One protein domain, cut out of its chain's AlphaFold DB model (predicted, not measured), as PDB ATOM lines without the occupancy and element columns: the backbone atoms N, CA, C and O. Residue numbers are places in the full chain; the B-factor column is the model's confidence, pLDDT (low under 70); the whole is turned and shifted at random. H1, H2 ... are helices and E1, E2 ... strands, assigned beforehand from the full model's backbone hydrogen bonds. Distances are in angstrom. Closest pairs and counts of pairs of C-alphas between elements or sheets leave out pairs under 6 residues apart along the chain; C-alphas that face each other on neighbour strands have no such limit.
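This is residues 8 to 106 of the 281 residues of an uncharacterized protein of Euryarchaeota archaeon (UniProt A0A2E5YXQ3). Look for a long two-stranded ribbon, the hairpin E1 and E2, reaching away to one side of a small body of four crossed helices. In that body H1 lies in the middle: the longest helix, H4, packs on one side of it, and H2 and H3, nearly at right angles to each other, lie on the other. The printed part has 99 residues, with four named helices followed by two named strands in the order H1, H2, H3, H4, E1, E2; the antiparallel sheet has the order E1 - E2, and the class is mixed, helices and strands. The whole is only just loose, close to compact, with a radius of gyration of the C-alphas of 15.3 A, and it is only just elongated, spanning 48 by 32 by 22 A.

Begin with the sheet. Find C-alpha 85 at (-38.993, -42.172, -39.732); from there E1 runs through residues 85 to 92, 22.6 A from first to last C-alpha. E2 comes back through residues 98 to 105, 21.8 A long, and ends at C-alpha 105 at (-39.332, -43.409, -44.802). Go back along the ATOM lines to H4, residues 56 to 76, which is 30.3 A long. H1 opens the printed part: find C-alpha 8 at (-58.941, -40.223, -38.096) and read on to residue 23, for a helix of residues 8 to 23 and 22.3 A. Two shorter helices follow it, H2 at residues 28 to 35, 10.4 A long, and H3 at residues 39 to 45, 10.1 A long.

E1 and E2 form a hairpin of antiparallel neighbour strands, with 171 degrees between their directions. Look at Arg 86 and Ile 104, whose C-alphas face each other at 4.3 A. Across the pair, N 87 and O 103 are 2.8 A apart and N 101 and O 89 are 2.8 A apart, both within hydrogen-bond range. E1 and E2 are both apart from H1, H2 and H3, and E2 is apart from H4 too. Turn now to H1, the hub of the helices, which touches H2, H3 and H4. H1 and H4 touch with their closest C-alphas, those of Val 17 and Ala 66, 5.3 A apart; they run the same way at a steep tilt of 40 degrees. H1 and H2 form a helical hairpin, running opposite ways at a steep tilt of 41 degrees, with the closest C-alphas those of Ala 18 and Ile 31 at 6.3 A. H1 and H3 only just touch, with 3 pairs of C-alphas within 8 A, and H1 does so with residues 15 to 18 alone; the closest are the C-alphas of Met 15 and Gln 45 at 6.8 A, and the lines are about perpendicular at 76 degrees. H2 and H3 touch at the C-alphas of Ser 32 and Gln 39, their closest at 5.6 A, and are about perpendicular at 86 degrees. H4 is apart from H2 and from H3. In H1, H2, H3 and H4 every O i to N i+4 pair is within hydrogen-bond range.

The two C-alphas farthest apart are those of Gly 25 and Asp 95, 48.6 A; Gly 25 lies between H1 and H2, and Asp 95 between E1 and E2. The printed part runs from residue 8 to 106 of a chain of 281 residues and has no cut. The links H1 to H2, H2 to H3 and E1 to E2 are tight, those from H3 to H4 and from H4 to E1 are short, and no link is long. The mean pLDDT of the printed part is 89.8, and one residue, Thr 106, is under 70.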
ATOM      1  N   LYS A   8     -58.440 -40.940 -39.279       89.69
ATOM      2  CA  LYS A   8     -58.941 -40.223 -38.096       89.69
ATOM      3  C   LYS A   8     -57.943 -40.209 -36.947       89.69
ATOM      4  O   LYS A   8     -57.825 -39.189 -36.275       89.69
ATOM      5  N   TRP A   9     -57.239 -41.317 -36.709       90.69
ATOM      6  CA  TRP A   9     -56.242 -41.386 -35.636       90.69
ATOM      7  C   TRP A   9     -55.069 -40.437 -35.917       90.69
ATOM      8  O   TRP A   9     -54.609 -39.742 -35.013       90.69
ATOM      9  N   LEU A  10     -54.637 -40.352 -37.181       90.44
ATOM     10  CA  LEU A  10     -53.560 -39.464 -37.605       90.44
ATOM     11  C   LEU A  10     -54.009 -38.002 -37.542       90.44
ATOM     12  O   LEU A  10     -53.292 -37.172 -36.990       90.44
ATOM     13  N   ASP A  11     -55.217 -37.699 -38.024       91.00
ATOM     14  CA  ASP A  11     -55.812 -36.365 -37.934       91.00
ATOM     15  C   ASP A  11     -55.932 -35.919 -36.468       91.00
ATOM     16  O   ASP A  11     -55.559 -34.798 -36.122       91.00
ATOM     17  N   ARG A  12     -56.396 -36.808 -35.580       93.38
ATOM     18  CA  ARG A  12     -56.495 -36.557 -34.136       93.38
ATOM     19  C   ARG A  12     -55.125 -36.273 -33.520       93.38
ATOM     20  O   ARG A  12     -54.983 -35.255 -32.842       93.38
ATOM     21  N   LEU A  13     -54.128 -37.116 -33.799       94.12
ATOM     22  CA  LEU A  13     -52.745 -36.941 -33.347       94.12
ATOM     23  C   LEU A  13     -52.193 -35.577 -33.790       94.12
ATOM     24  O   LEU A  13     -51.758 -34.775 -32.964       94.12
ATOM     25  N   GLN A  14     -52.258 -35.281 -35.091       93.50
ATOM     26  CA  GLN A  14     -51.738 -34.041 -35.665       93.50
ATOM     27  C   GLN A  14     -52.462 -32.798 -35.125       93.50
ATOM     28  O   GLN A  14     -51.814 -31.797 -34.811       93.50
ATOM     29  N   MET A  15     -53.791 -32.856 -34.971       93.88
ATOM     30  CA  MET A  15     -54.588 -31.772 -34.388       93.88
ATOM     31  C   MET A  15     -54.169 -31.470 -32.951       93.88
ATOM     32  O   MET A  15     -54.039 -30.296 -32.596       93.88
ATOM     33  N   GLN A  16     -53.953 -32.497 -32.130       94.88
ATOM     34  CA  GLN A  16     -53.543 -32.312 -30.741       94.88
ATOM     35  C   GLN A  16     -52.129 -31.766 -30.627       94.88
ATOM     36  O   GLN A  16     -51.943 -30.736 -29.981       94.88
ATOM     37  N   VAL A  17     -51.157 -32.376 -31.311       95.31
ATOM     38  CA  VAL A  17     -49.765 -31.898 -31.294       95.31
ATOM     39  C   VAL A  17     -49.701 -30.441 -31.770       95.31
ATOM     40  O   VAL A  17     -49.078 -29.599 -31.125       95.31
ATOM     41  N   ALA A  18     -50.418 -30.087 -32.843       94.31
ATOM     42  CA  ALA A  18     -50.455 -28.713 -33.343       94.31
ATOM     43  C   ALA A  18     -51.053 -27.719 -32.333       94.31
ATOM     44  O   ALA A  18     -50.530 -26.614 -32.179       94.31
ATOM     45  N   ARG A  19     -52.149 -28.082 -31.652       93.62
ATOM     46  CA  ARG A  19     -52.781 -27.223 -30.635       93.62
ATOM     47  C   ARG A  19     -51.881 -27.024 -29.428       93.62
ATOM     48  O   ARG A  19     -51.737 -25.891 -28.973       93.62
ATOM     49  N   SER A  20     -51.266 -28.097 -28.945       94.62
ATOM     50  CA  SER A  20     -50.400 -28.056 -27.773       94.62
ATOM     51  C   SER A  20     -49.133 -27.246 -28.046       94.62
ATOM     52  O   SER A  20     -48.798 -26.366 -27.258       94.62
ATOM     53  N   LEU A  21     -48.487 -27.426 -29.204       94.25
ATOM     54  CA  LEU A  21     -47.338 -26.602 -29.596       94.25
ATOM     55  C   LEU A  21     -47.719 -25.123 -29.788       94.25
ATOM     56  O   LEU A  21     -46.981 -24.239 -29.356       94.25
ATOM     57  N   GLN A  22     -48.891 -24.823 -30.370       92.06
ATOM     58  CA  GLN A  22     -49.391 -23.442 -30.450       92.06
ATOM     59  C   GLN A  22     -49.589 -22.811 -29.070       92.06
ATOM     60  O   GLN A  22     -49.246 -21.645 -28.886       92.06
ATOM     61  N   ALA A  23     -50.158 -23.554 -28.116       91.94
ATOM     62  CA  ALA A  23     -50.347 -23.082 -26.745       91.94
ATOM     63  C   ALA A  23     -49.006 -22.792 -26.047       91.94
ATOM     64  O   ALA A  23     -48.938 -21.920 -25.187       91.94
ATOM     65  N   GLN A  24     -47.933 -23.460 -26.475       93.12
ATOM     66  CA  GLN A  24     -46.560 -23.232 -26.020       93.12
ATOM     67  C   GLN A  24     -45.803 -22.171 -26.846       93.12
ATOM     68  O   GLN A  24     -44.586 -22.048 -26.741       93.12
ATOM     69  N   GLY A  25     -46.505 -21.394 -27.676       92.56
ATOM     70  CA  GLY A  25     -45.944 -20.240 -28.385       92.56
ATOM     71  C   GLY A  25     -45.299 -20.545 -29.737       92.56
ATOM     72  O   GLY A  25     -44.729 -19.647 -30.356       92.56
ATOM     73  N   TRP A  26     -45.396 -21.777 -30.244       94.19
ATOM     74  CA  TRP A  26     -44.857 -22.100 -31.563       94.19
ATOM     75  C   TRP A  26     -45.647 -21.409 -32.680       94.19
ATOM     76  O   TRP A  26     -46.883 -21.395 -32.695       94.19
ATOM     77  N   SER A  27     -44.929 -20.877 -33.673       92.69
ATOM     78  CA  SER A  27     -45.557 -20.258 -34.841       92.69
ATOM     79  C   SER A  27     -46.224 -21.303 -35.740       92.69
ATOM     80  O   SER A  27     -45.750 -22.433 -35.875       92.69
ATOM     81  N   GLN A  28     -47.304 -20.915 -36.429       91.19
ATOM     82  CA  GLN A  28     -47.992 -21.791 -37.391       91.19
ATOM     83  C   GLN A  28     -47.046 -22.325 -38.472       91.19
ATOM     84  O   GLN A  28     -47.183 -23.467 -38.902       91.19
ATOM     85  N   GLN A  29     -46.066 -21.518 -38.884       90.62
ATOM     86  CA  GLN A  29     -45.052 -21.914 -39.854       90.62
ATOM     87  C   GLN A  29     -44.151 -23.036 -39.324       90.62
ATOM     88  O   GLN A  29     -43.941 -24.023 -40.029       90.62
ATOM     89  N   SER A  30     -43.673 -22.929 -38.083       90.94
ATOM     90  CA  SER A  30     -42.824 -23.960 -37.468       90.94
ATOM     91  C   SER A  30     -43.586 -25.275 -37.304       90.94
ATOM     92  O   SER A  30     -43.103 -26.337 -37.685       90.94
ATOM     93  N   ILE A  31     -44.836 -25.190 -36.841       92.00
ATOM     94  CA  ILE A  31     -45.721 -26.351 -36.678       92.00
ATOM     95  C   ILE A  31     -46.010 -27.010 -38.034       92.00
ATOM     96  O   ILE A  31     -45.930 -28.233 -38.146       92.00
ATOM     97  N   SER A  32     -46.283 -26.218 -39.081       88.88
ATOM     98  CA  SER A  32     -46.531 -26.746 -40.432       88.88
ATOM     99  C   SER A  32     -45.354 -27.548 -40.977       88.88
ATOM    100  O   SER A  32     -45.548 -28.596 -41.590       88.88
ATOM    101  N   ARG A  33     -44.128 -27.090 -40.694       85.69
ATOM    102  CA  ARG A  33     -42.890 -27.720 -41.155       85.69
ATOM    103  C   ARG A  33     -42.662 -29.088 -40.510       85.69
ATOM    104  O   ARG A  33     -42.166 -29.984 -41.181       85.69
ATOM    105  N   ILE A  34     -43.013 -29.238 -39.233       86.81
ATOM    106  CA  ILE A  34     -42.737 -30.452 -38.453       86.81
ATOM    107  C   ILE A  34     -43.861 -31.490 -38.556       86.81
ATOM    108  O   ILE A  34     -43.579 -32.672 -38.716       86.81
ATOM    109  N   ILE A  35     -45.128 -31.072 -38.481       84.12
ATOM    110  CA  ILE A  35     -46.272 -32.003 -38.434       84.12
ATOM    111  C   ILE A  35     -46.728 -32.418 -39.847       84.12
ATOM    112  O   ILE A  35     -47.439 -33.408 -40.008       84.12
ATOM    113  N   GLY A  36     -46.310 -31.684 -40.887       76.50
ATOM    114  CA  GLY A  36     -46.671 -31.976 -42.280       76.50
ATOM    115  C   GLY A  36     -48.070 -31.490 -42.678       76.50
ATOM    116  O   GLY A  36     -48.619 -31.943 -43.678       76.50
ATOM    117  N   MET A  37     -48.656 -30.560 -41.915       84.56
ATOM    118  CA  MET A  37     -49.929 -29.902 -42.239       84.56
ATOM    119  C   MET A  37     -49.691 -28.514 -42.827       84.56
ATOM    120  O   MET A  37     -48.754 -27.823 -42.443       84.56
ATOM    121  N   THR A  38     -50.585 -28.029 -43.690       86.69
ATOM    122  CA  THR A  38     -50.500 -26.640 -44.170       86.69
ATOM    123  C   THR A  38     -50.859 -25.636 -43.067       86.69
ATOM    124  O   THR A  38     -51.708 -25.906 -42.213       86.69
ATOM    125  N   GLN A  39     -50.277 -24.430 -43.119       86.75
ATOM    126  CA  GLN A  39     -50.586 -23.341 -42.174       86.75
ATOM    127  C   GLN A  39     -52.092 -23.024 -42.116       86.75
ATOM    128  O   GLN A  39     -52.655 -22.831 -41.039       86.75
ATOM    129  N   SER A  40     -52.773 -23.046 -43.270       87.00
ATOM    130  CA  SER A  40     -54.222 -22.822 -43.350       87.00
ATOM    131  C   SER A  40     -55.027 -23.914 -42.638       87.00
ATOM    132  O   SER A  40     -56.048 -23.619 -42.017       87.00
ATOM    133  N   THR A  41     -54.562 -25.164 -42.665       87.38
ATOM    134  CA  THR A  41     -55.204 -26.272 -41.945       87.38
ATOM    135  C   THR A  41     -55.002 -26.141 -40.438       87.38
ATOM    136  O   THR A  41     -55.976 -26.250 -39.695       87.38
ATOM    137  N   ILE A  42     -53.795 -25.774 -39.994       89.75
ATOM    138  CA  ILE A  42     -53.495 -25.492 -38.580       89.75
ATOM    139  C   ILE A  42     -54.378 -24.362 -38.031       89.75
ATOM    140  O   ILE A  42     -54.874 -24.444 -36.909       89.75
ATOM    141  N   SER A  43     -54.609 -23.314 -38.824       87.56
ATOM    142  CA  SER A  43     -55.507 -22.221 -38.438       87.56
ATOM    143  C   SER A  43     -56.963 -22.695 -38.311       87.56
ATOM    144  O   SER A  43     -57.593 -22.514 -37.268       87.56
ATOM    145  N   ARG A  44     -57.487 -23.389 -39.335       87.44
ATOM    146  CA  ARG A  44     -58.886 -23.865 -39.370       87.44
ATOM    147  C   ARG A  44     -59.219 -24.886 -38.288       87.44
ATOM    148  O   ARG A  44     -60.365 -24.947 -37.845       87.44
ATOM    149  N   GLN A  45     -58.260 -25.714 -37.890       86.44
ATOM    150  CA  GLN A  45     -58.521 -26.800 -36.950       86.44
ATOM    151  C   GLN A  45     -58.577 -26.348 -35.492       86.44
ATOM    152  O   GLN A  45     -59.041 -27.123 -34.666       86.44
ATOM    153  N   ARG A  46     -58.138 -25.129 -35.149       80.75
ATOM    154  CA  ARG A  46     -58.033 -24.668 -33.753       80.75
ATOM    155  C   ARG A  46     -59.349 -24.786 -32.972       80.75
ATOM    156  O   ARG A  46     -59.323 -25.226 -31.831       80.75
ATOM    157  N   GLY A  47     -60.480 -24.450 -33.593       82.19
ATOM    158  CA  GLY A  47     -61.806 -24.484 -32.957       82.19
ATOM    159  C   GLY A  47     -62.653 -25.723 -33.260       82.19
ATOM    160  O   GLY A  47     -63.814 -25.769 -32.872       82.19
ATOM    161  N   ARG A  48     -62.129 -26.711 -33.996       90.56
ATOM    162  CA  ARG A  48     -62.905 -27.904 -34.374       90.56
ATOM    163  C   ARG A  48     -62.947 -28.931 -33.233       90.56
ATOM    164  O   ARG A  48     -62.013 -28.983 -32.438       90.56
ATOM    165  N   PRO A  49     -63.965 -29.789 -33.123       92.94
ATOM    166  CA  PRO A  49     -63.857 -30.961 -32.258       92.94
ATOM    167  C   PRO A  49     -62.752 -31.897 -32.770       92.94
ATOM    168  O   PRO A  49     -62.425 -31.887 -33.959       92.94
ATOM    169  N   LEU A  50     -62.154 -32.679 -31.869       92.62
ATOM    170  CA  LEU A  50     -61.229 -33.740 -32.266       92.62
ATOM    171  C   LEU A  50     -62.000 -34.850 -33.001       92.62
ATOM    172  O   LEU A  50     -63.144 -35.124 -32.630       92.62
ATOM    173  N   PRO A  51     -61.406 -35.499 -34.020       92.06
ATOM    174  CA  PRO A  51     -61.994 -36.679 -34.635       92.06
ATOM    175  C   PRO A  51     -62.225 -37.764 -33.579       92.06
ATOM    176  O   PRO A  51     -61.301 -38.120 -32.841       92.06
ATOM    177  N   ALA A  52     -63.456 -38.267 -33.510       91.12
ATOM    178  CA  ALA A  52     -63.795 -39.399 -32.660       91.12
ATOM    179  C   ALA A  52     -63.279 -40.699 -33.289       91.12
ATOM    180  O   ALA A  52     -63.439 -40.903 -34.500       91.12
ATOM    181  N   LEU A  53     -62.684 -41.567 -32.471       90.56
ATOM    182  CA  LEU A  53     -62.329 -42.935 -32.868       90.56
ATOM    183  C   LEU A  53     -63.401 -43.912 -32.385       90.56
ATOM    184  O   LEU A  53     -64.231 -43.576 -31.542       90.56
ATOM    185  N   LYS A  54     -63.414 -45.126 -32.939       86.62
ATOM    186  CA  LYS A  54     -64.397 -46.142 -32.539       86.62
ATOM    187  C   LYS A  54     -64.280 -46.558 -31.073       86.62
ATOM    188  O   LYS A  54     -65.307 -46.773 -30.432       86.62
ATOM    189  N   GLY A  55     -63.060 -46.703 -30.565       87.25
ATOM    190  CA  GLY A  55     -62.800 -47.074 -29.180       87.25
ATOM    191  C   GLY A  55     -62.289 -45.893 -28.365       87.25
ATOM    192  O   GLY A  55     -61.331 -45.236 -28.759       87.25
ATOM    193  N   SER A  56     -62.854 -45.673 -27.176       88.62
ATOM    194  CA  SER A  56     -62.298 -44.715 -26.207       88.62
ATOM    195  C   SER A  56     -60.879 -45.094 -25.762       88.62
ATOM    196  O   SER A  56     -60.064 -44.222 -25.471       88.62
ATOM    197  N   ALA A  57     -60.557 -46.392 -25.752       90.56
ATOM    198  CA  ALA A  57     -59.197 -46.877 -25.533       90.56
ATOM    199  C   ALA A  57     -58.242 -46.413 -26.646       90.56
ATOM    200  O   ALA A  57     -57.143 -45.953 -26.348       90.56
ATOM    201  N   ASP A  58     -58.681 -46.457 -27.909       90.81
ATOM    202  CA  ASP A  58     -57.888 -45.983 -29.047       90.81
ATOM    203  C   ASP A  58     -57.643 -44.476 -28.937       90.81
ATOM    204  O   ASP A  58     -56.521 -44.013 -29.137       90.81
ATOM    205  N   GLU A  59     -58.671 -43.705 -28.563       93.75
ATOM    206  CA  GLU A  59     -58.526 -42.269 -28.301       93.75
ATOM    207  C   GLU A  59     -57.470 -42.009 -27.226       93.75
ATOM    208  O   GLU A  59     -56.558 -41.222 -27.455       93.75
ATOM    209  N   SER A  60     -57.530 -42.725 -26.100       94.12
ATOM    210  CA  SER A  60     -56.544 -42.586 -25.023       94.12
ATOM    211  C   SER A  60     -55.116 -42.897 -25.478       94.12
ATOM    212  O   SER A  60     -54.182 -42.228 -25.035       94.12
ATOM    213  N   VAL A  61     -54.922 -43.904 -26.335       94.31
ATOM    214  CA  VAL A  61     -53.596 -44.256 -26.871       94.31
ATOM    215  C   VAL A  61     -53.056 -43.125 -27.744       94.31
ATOM    216  O   VAL A  61     -51.922 -42.683 -27.551       94.31
ATOM    217  N   ILE A  62     -53.873 -42.615 -28.668       94.88
ATOM    218  CA  ILE A  62     -53.474 -41.517 -29.556       94.88
ATOM    219  C   ILE A  62     -53.202 -40.226 -28.772       94.88
ATOM    220  O   ILE A  62     -52.239 -39.518 -29.073       94.88
ATOM    221  N   ASP A  63     -54.001 -39.940 -27.748       95.44
ATOM    222  CA  ASP A  63     -53.847 -38.758 -26.896       95.44
ATOM    223  C   ASP A  63     -52.550 -38.828 -26.064       95.44
ATOM    224  O   ASP A  63     -51.848 -37.822 -25.903       95.44
ATOM    225  N   SER A  64     -52.171 -40.027 -25.596       97.06
ATOM    226  CA  SER A  64     -50.872 -40.261 -24.945       97.06
ATOM    227  C   SER A  64     -49.718 -39.973 -25.903       97.06
ATOM    228  O   SER A  64     -48.826 -39.189 -25.579       97.06
ATOM    229  N   TRP A  65     -49.771 -40.519 -27.124       96.44
ATOM    230  CA  TRP A  65     -48.749 -40.267 -28.144       96.44
ATOM    231  C   TRP A  65     -48.633 -38.780 -28.485       96.44
ATOM    232  O   TRP A  65     -47.522 -38.261 -28.593       96.44
ATOM    233  N   ALA A  66     -49.754 -38.063 -28.608       96.12
ATOM    234  CA  ALA A  66     -49.753 -36.623 -28.863       96.12
ATOM    235  C   ALA A  66     -49.053 -35.841 -27.744       96.12
ATOM    236  O   ALA A  66     -48.303 -34.896 -28.010       96.12
ATOM    237  N   THR A  67     -49.284 -36.242 -26.497       96.81
ATOM    238  CA  THR A  67     -48.674 -35.631 -25.314       96.81
ATOM    239  C   THR A  67     -47.164 -35.868 -25.291       96.81
ATOM    240  O   THR A  67     -46.390 -34.915 -25.185       96.81
ATOM    241  N   GLU A  68     -46.734 -37.117 -25.480       96.94
ATOM    242  CA  GLU A  68     -45.318 -37.502 -25.532       96.94
ATOM    243  C   GLU A  68     -44.572 -36.799 -26.673       96.94
ATOM    244  O   GLU A  68     -43.509 -36.206 -26.463       96.94
ATOM    245  N   MET A  69     -45.155 -36.796 -27.876       94.88
ATOM    246  CA  MET A  69     -44.588 -36.108 -29.038       94.88
ATOM    247  C   MET A  69     -44.456 -34.608 -28.793       94.88
ATOM    248  O   MET A  69     -43.423 -34.028 -29.121       94.88
ATOM    249  N   THR A  70     -45.478 -33.982 -28.205       95.56
ATOM    250  CA  THR A  70     -45.439 -32.556 -27.862       95.56
ATOM    251  C   THR A  70     -44.280 -32.274 -26.913       95.56
ATOM    252  O   THR A  70     -43.483 -31.386 -27.192       95.56
ATOM    253  N   GLN A  71     -44.136 -33.048 -25.835       95.31
ATOM    254  CA  GLN A  71     -43.069 -32.841 -24.856       95.31
ATOM    255  C   GLN A  71     -41.676 -32.958 -25.490       95.31
ATOM    256  O   GLN A  71     -40.806 -32.119 -25.246       95.31
ATOM    257  N   LEU A  72     -41.464 -33.976 -26.329       94.62
ATOM    258  CA  LEU A  72     -40.198 -34.171 -27.033       94.62
ATOM    259  C   LEU A  72     -39.912 -33.034 -28.020       94.62
ATOM    260  O   LEU A  72     -38.798 -32.515 -28.045       94.62
ATOM    261  N   LEU A  73     -40.905 -32.619 -28.812       93.88
ATOM    262  CA  LEU A  73     -40.737 -31.538 -29.784       93.88
ATOM    263  C   LEU A  73     -40.454 -30.203 -29.101       93.88
ATOM    264  O   LEU A  73     -39.573 -29.474 -29.548       93.88
ATOM    265  N   SER A  74     -41.125 -29.910 -27.991       92.50
ATOM    266  CA  SER A  74     -40.884 -28.700 -27.206       92.50
ATOM    267  C   SER A  74     -39.480 -28.649 -26.621       92.50
ATOM    268  O   SER A  74     -38.875 -27.580 -26.605       92.50
ATOM    269  N   ASN A  75     -38.931 -29.799 -26.220       93.50
ATOM    270  CA  ASN A  75     -37.548 -29.900 -25.757       93.50
ATOM    271  C   ASN A  75     -36.530 -29.718 -26.898       93.50
ATOM    272  O   ASN A  75     -35.471 -29.132 -26.687       93.50
ATOM    273  N   LEU A  76     -36.830 -30.221 -28.101       93.69
ATOM    274  CA  LEU A  76     -35.954 -30.095 -29.275       93.69
ATOM    275  C   LEU A  76     -36.016 -28.703 -29.926       93.69
ATOM    276  O   LEU A  76     -35.040 -28.260 -30.532       93.69
ATOM    277  N   GLY A  77     -37.154 -28.020 -29.809       92.25
ATOM    278  CA  GLY A  77     -37.400 -26.707 -30.392       92.25
ATOM    279  C   GLY A  77     -37.833 -26.732 -31.869       92.25
ATOM    280  O   GLY A  77     -37.790 -27.765 -32.542       92.25
ATOM    281  N   PRO A  78     -38.253 -25.571 -32.409       89.56
ATOM    282  CA  PRO A  78     -38.879 -25.455 -33.734       89.56
ATOM    283  C   PRO A  78     -37.946 -25.725 -34.924       89.56
ATOM    284  O   PRO A  78     -38.421 -25.946 -36.039       89.56
ATOM    285  N   GLU A  79     -36.633 -25.727 -34.698       89.38
ATOM    286  CA  GLU A  79     -35.613 -25.986 -35.724       89.38
ATOM    287  C   GLU A  79     -35.169 -27.461 -35.776       89.38
ATOM    288  O   GLU A  79     -34.248 -27.815 -36.517       89.38
ATOM    289  N   ALA A  80     -35.829 -28.339 -35.011       87.56
ATOM    290  CA  ALA A  80     -35.587 -29.774 -35.043       87.56
ATOM    291  C   ALA A  80     -35.783 -30.353 -36.456       87.56
ATOM    292  O   ALA A  80     -36.763 -30.062 -37.145       87.56
ATOM    293  N   LYS A  81     -34.856 -31.219 -36.882       82.31
ATOM    294  CA  LYS A  81     -34.903 -31.896 -38.185       82.31
ATOM    295  C   LYS A  81     -35.079 -33.396 -37.995       82.31
ATOM    296  O   LYS A  81     -34.234 -34.053 -37.389       82.31
ATOM    297  N   LEU A  82     -36.155 -33.943 -38.554       80.25
ATOM    298  CA  LEU A  82     -36.377 -35.384 -38.586       80.25
ATOM    299  C   LEU A  82     -35.390 -36.024 -39.570       80.25
ATOM    300  O   LEU A  82     -35.454 -35.772 -40.770       80.25
ATOM    301  N   LYS A  83     -34.466 -36.845 -39.064       77.31
ATOM    302  CA  LYS A  83     -33.486 -37.555 -39.904       77.31
ATOM    303  C   LYS A  83     -34.083 -38.795 -40.572       77.31
ATOM    304  O   LYS A  83     -33.710 -39.141 -41.687       77.31
ATOM    305  N   GLN A  84     -34.951 -39.500 -39.855       78.81
ATOM    306  CA  GLN A  84     -35.480 -40.787 -40.275       78.81
ATOM    307  C   GLN A  84     -36.808 -41.056 -39.573       78.81
ATOM    308  O   GLN A  84     -36.923 -40.821 -38.372       78.81
ATOM    309  N   GLN A  85     -37.770 -41.619 -40.300       82.56
ATOM    310  CA  GLN A  85     -38.993 -42.172 -39.732       82.56
ATOM    311  C   GLN A  85     -39.075 -43.664 -40.058       82.56
ATOM    312  O   GLN A  85     -38.867 -44.063 -41.201       82.56
ATOM    313  N   ARG A  86     -39.366 -44.511 -39.070       84.06
ATOM    314  CA  ARG A  86     -39.596 -45.947 -39.275       84.06
ATOM    315  C   ARG A  86     -41.058 -46.251 -38.987       84.06
ATOM    316  O   ARG A  86     -41.549 -45.915 -37.918       84.06
ATOM    317  N   TYR A  87     -41.725 -46.887 -39.939       84.62
ATOM    318  CA  TYR A  87     -43.087 -47.374 -39.803       84.62
ATOM    319  C   TYR A  87     -43.046 -48.876 -39.572       84.62
ATOM    320  O   TYR A  87     -42.507 -49.625 -40.390       84.62
ATOM    321  N   VAL A  88     -43.625 -49.291 -38.449       87.62
ATOM    322  CA  VAL A  88     -43.917 -50.689 -38.154       87.62
ATOM    323  C   VAL A  88     -45.430 -50.808 -38.091       87.62
ATOM    324  O   VAL A  88     -46.059 -50.232 -37.210       87.62
ATOM    325  N   ILE A  89     -46.006 -51.493 -39.071       88.00
ATOM    326  CA  ILE A  89     -47.447 -51.720 -39.167       88.00
ATOM    327  C   ILE A  89     -47.665 -53.220 -39.153       88.00
ATOM    328  O   ILE A  89     -47.063 -53.932 -39.954       88.00
ATOM    329  N   GLU A  90     -48.526 -53.691 -38.263       90.31
ATOM    330  CA  GLU A  90     -48.894 -55.094 -38.165       90.31
ATOM    331  C   GLU A  90     -50.413 -55.232 -38.203       90.31
ATOM    332  O   GLU A  90     -51.129 -54.579 -37.447       90.31
ATOM    333  N   PHE A  91     -50.898 -56.076 -39.107       89.62
ATOM    334  CA  PHE A  91     -52.288 -56.505 -39.155       89.62
ATOM    335  C   PHE A  91     -52.350 -57.920 -38.615       89.62
ATOM    336  O   PHE A  91     -51.780 -58.804 -39.243       89.62
ATOM    337  N   LEU A  92     -53.019 -58.128 -37.485       90.50
ATOM    338  CA  LEU A  92     -53.347 -59.452 -36.964       90.50
ATOM    339  C   LEU A  92     -54.797 -59.765 -37.332       90.50
ATOM    340  O   LEU A  92     -55.702 -58.996 -37.005       90.50
ATOM    341  N   PHE A  93     -54.998 -60.868 -38.039       91.50
ATOM    342  CA  PHE A  93     -56.313 -61.381 -38.390       91.50
ATOM    343  C   PHE A  93     -56.815 -62.318 -37.287       91.50
ATOM    344  O   PHE A  93     -56.038 -62.844 -36.488       91.50
ATOM    345  N   ASP A  94     -58.132 -62.489 -37.217       92.50
ATOM    346  CA  ASP A  94     -58.823 -63.321 -36.226       92.50
ATOM    347  C   ASP A  94     -58.386 -64.793 -36.260       92.50
ATOM    348  O   ASP A  94     -58.350 -65.459 -35.228       92.50
ATOM    349  N   ASP A  95     -57.977 -65.274 -37.430       93.81
ATOM    350  CA  ASP A  95     -57.381 -66.594 -37.641       93.81
ATOM    351  C   ASP A  95     -55.898 -66.705 -37.232       93.81
ATOM    352  O   ASP A  95     -55.255 -67.729 -37.474       93.81
ATOM    353  N   GLY A  96     -55.342 -65.659 -36.617       91.81
ATOM    354  CA  GLY A  96     -53.975 -65.617 -36.107       91.81
ATOM    355  C   GLY A  96     -52.907 -65.316 -37.159       91.81
ATOM    356  O   GLY A  96     -51.737 -65.172 -36.800       91.81
ATOM    357  N   ARG A  97     -53.260 -65.184 -38.446       94.38
ATOM    358  CA  ARG A  97     -52.305 -64.722 -39.463       94.38
ATOM    359  C   ARG A  97     -51.957 -63.265 -39.213       94.38
ATOM    360  O   ARG A  97     -52.833 -62.460 -38.905       94.38
ATOM    361  N   ASN A  98     -50.694 -62.902 -39.417       92.69
ATOM    362  CA  ASN A  98     -50.271 -61.512 -39.376       92.69
ATOM    363  C   ASN A  98     -49.601 -61.052 -40.676       92.69
ATOM    364  O   ASN A  98     -48.959 -61.815 -41.395       92.69
ATOM    365  N   ILE A  99     -49.757 -59.768 -40.980       92.06
ATOM    366  CA  ILE A  99     -49.025 -59.080 -42.041       92.06
ATOM    367  C   ILE A  99     -48.265 -57.938 -41.386       92.06
ATOM    368  O   ILE A  99     -48.881 -56.987 -40.906       92.06
ATOM    369  N   ARG A 100     -46.930 -58.016 -41.387       90.88
ATOM    370  CA  ARG A 100     -46.060 -56.986 -40.817       90.88
ATOM    371  C   ARG A 100     -45.261 -56.262 -41.896       90.88
ATOM    372  O   ARG A 100     -44.504 -56.870 -42.651       90.88
ATOM    373  N   PHE A 101     -45.372 -54.941 -41.904       87.44
ATOM    374  CA  PHE A 101     -44.555 -54.034 -42.694       87.44
ATOM    375  C   PHE A 101     -43.596 -53.297 -41.770       87.44
ATOM    376  O   PHE A 101     -44.018 -52.642 -40.824       87.44
ATOM    377  N   ASP A 102     -42.303 -53.393 -42.058       88.56
ATOM    378  CA  ASP A 102     -41.248 -52.717 -41.311       88.56
ATOM    379  C   ASP A 102     -40.366 -51.961 -42.304       88.56
ATOM    380  O   ASP A 102     -39.590 -52.563 -43.058       88.56
ATOM    381  N   LYS A 103     -40.597 -50.648 -42.412       84.31
ATOM    382  CA  LYS A 103     -40.010 -49.808 -43.460       84.31
ATOM    383  C   LYS A 103     -39.576 -48.457 -42.922       84.31
ATOM    384  O   LYS A 103     -40.190 -47.884 -42.031       84.31
ATOM    385  N   ILE A 104     -38.508 -47.938 -43.510       78.94
ATOM    386  CA  ILE A 104     -37.985 -46.608 -43.223       78.94
ATOM    387  C   ILE A 104     -38.456 -45.665 -44.326       78.94
ATOM    388  O   ILE A 104     -38.248 -45.948 -45.505       78.94
ATOM    389  N   LEU A 105     -39.066 -44.549 -43.936       73.75
ATOM    390  CA  LEU A 105     -39.332 -43.409 -44.802       73.75
ATOM    391  C   LEU A 105     -38.348 -42.294 -44.433       73.75
ATOM    392  O   LEU A 105     -38.343 -41.791 -43.310       73.75
ATOM    393  N   THR A 106     -37.486 -41.931 -45.378       67.19
ATOM    394  CA  THR A 106     -36.506 -40.844 -45.222       67.19
ATOM    395  C   THR A 106     -37.066 -39.493 -45.656       67.19
ATOM    396  O   THR A 106     -36.522 -38.462 -45.284       67.19
TER     397      THR A 106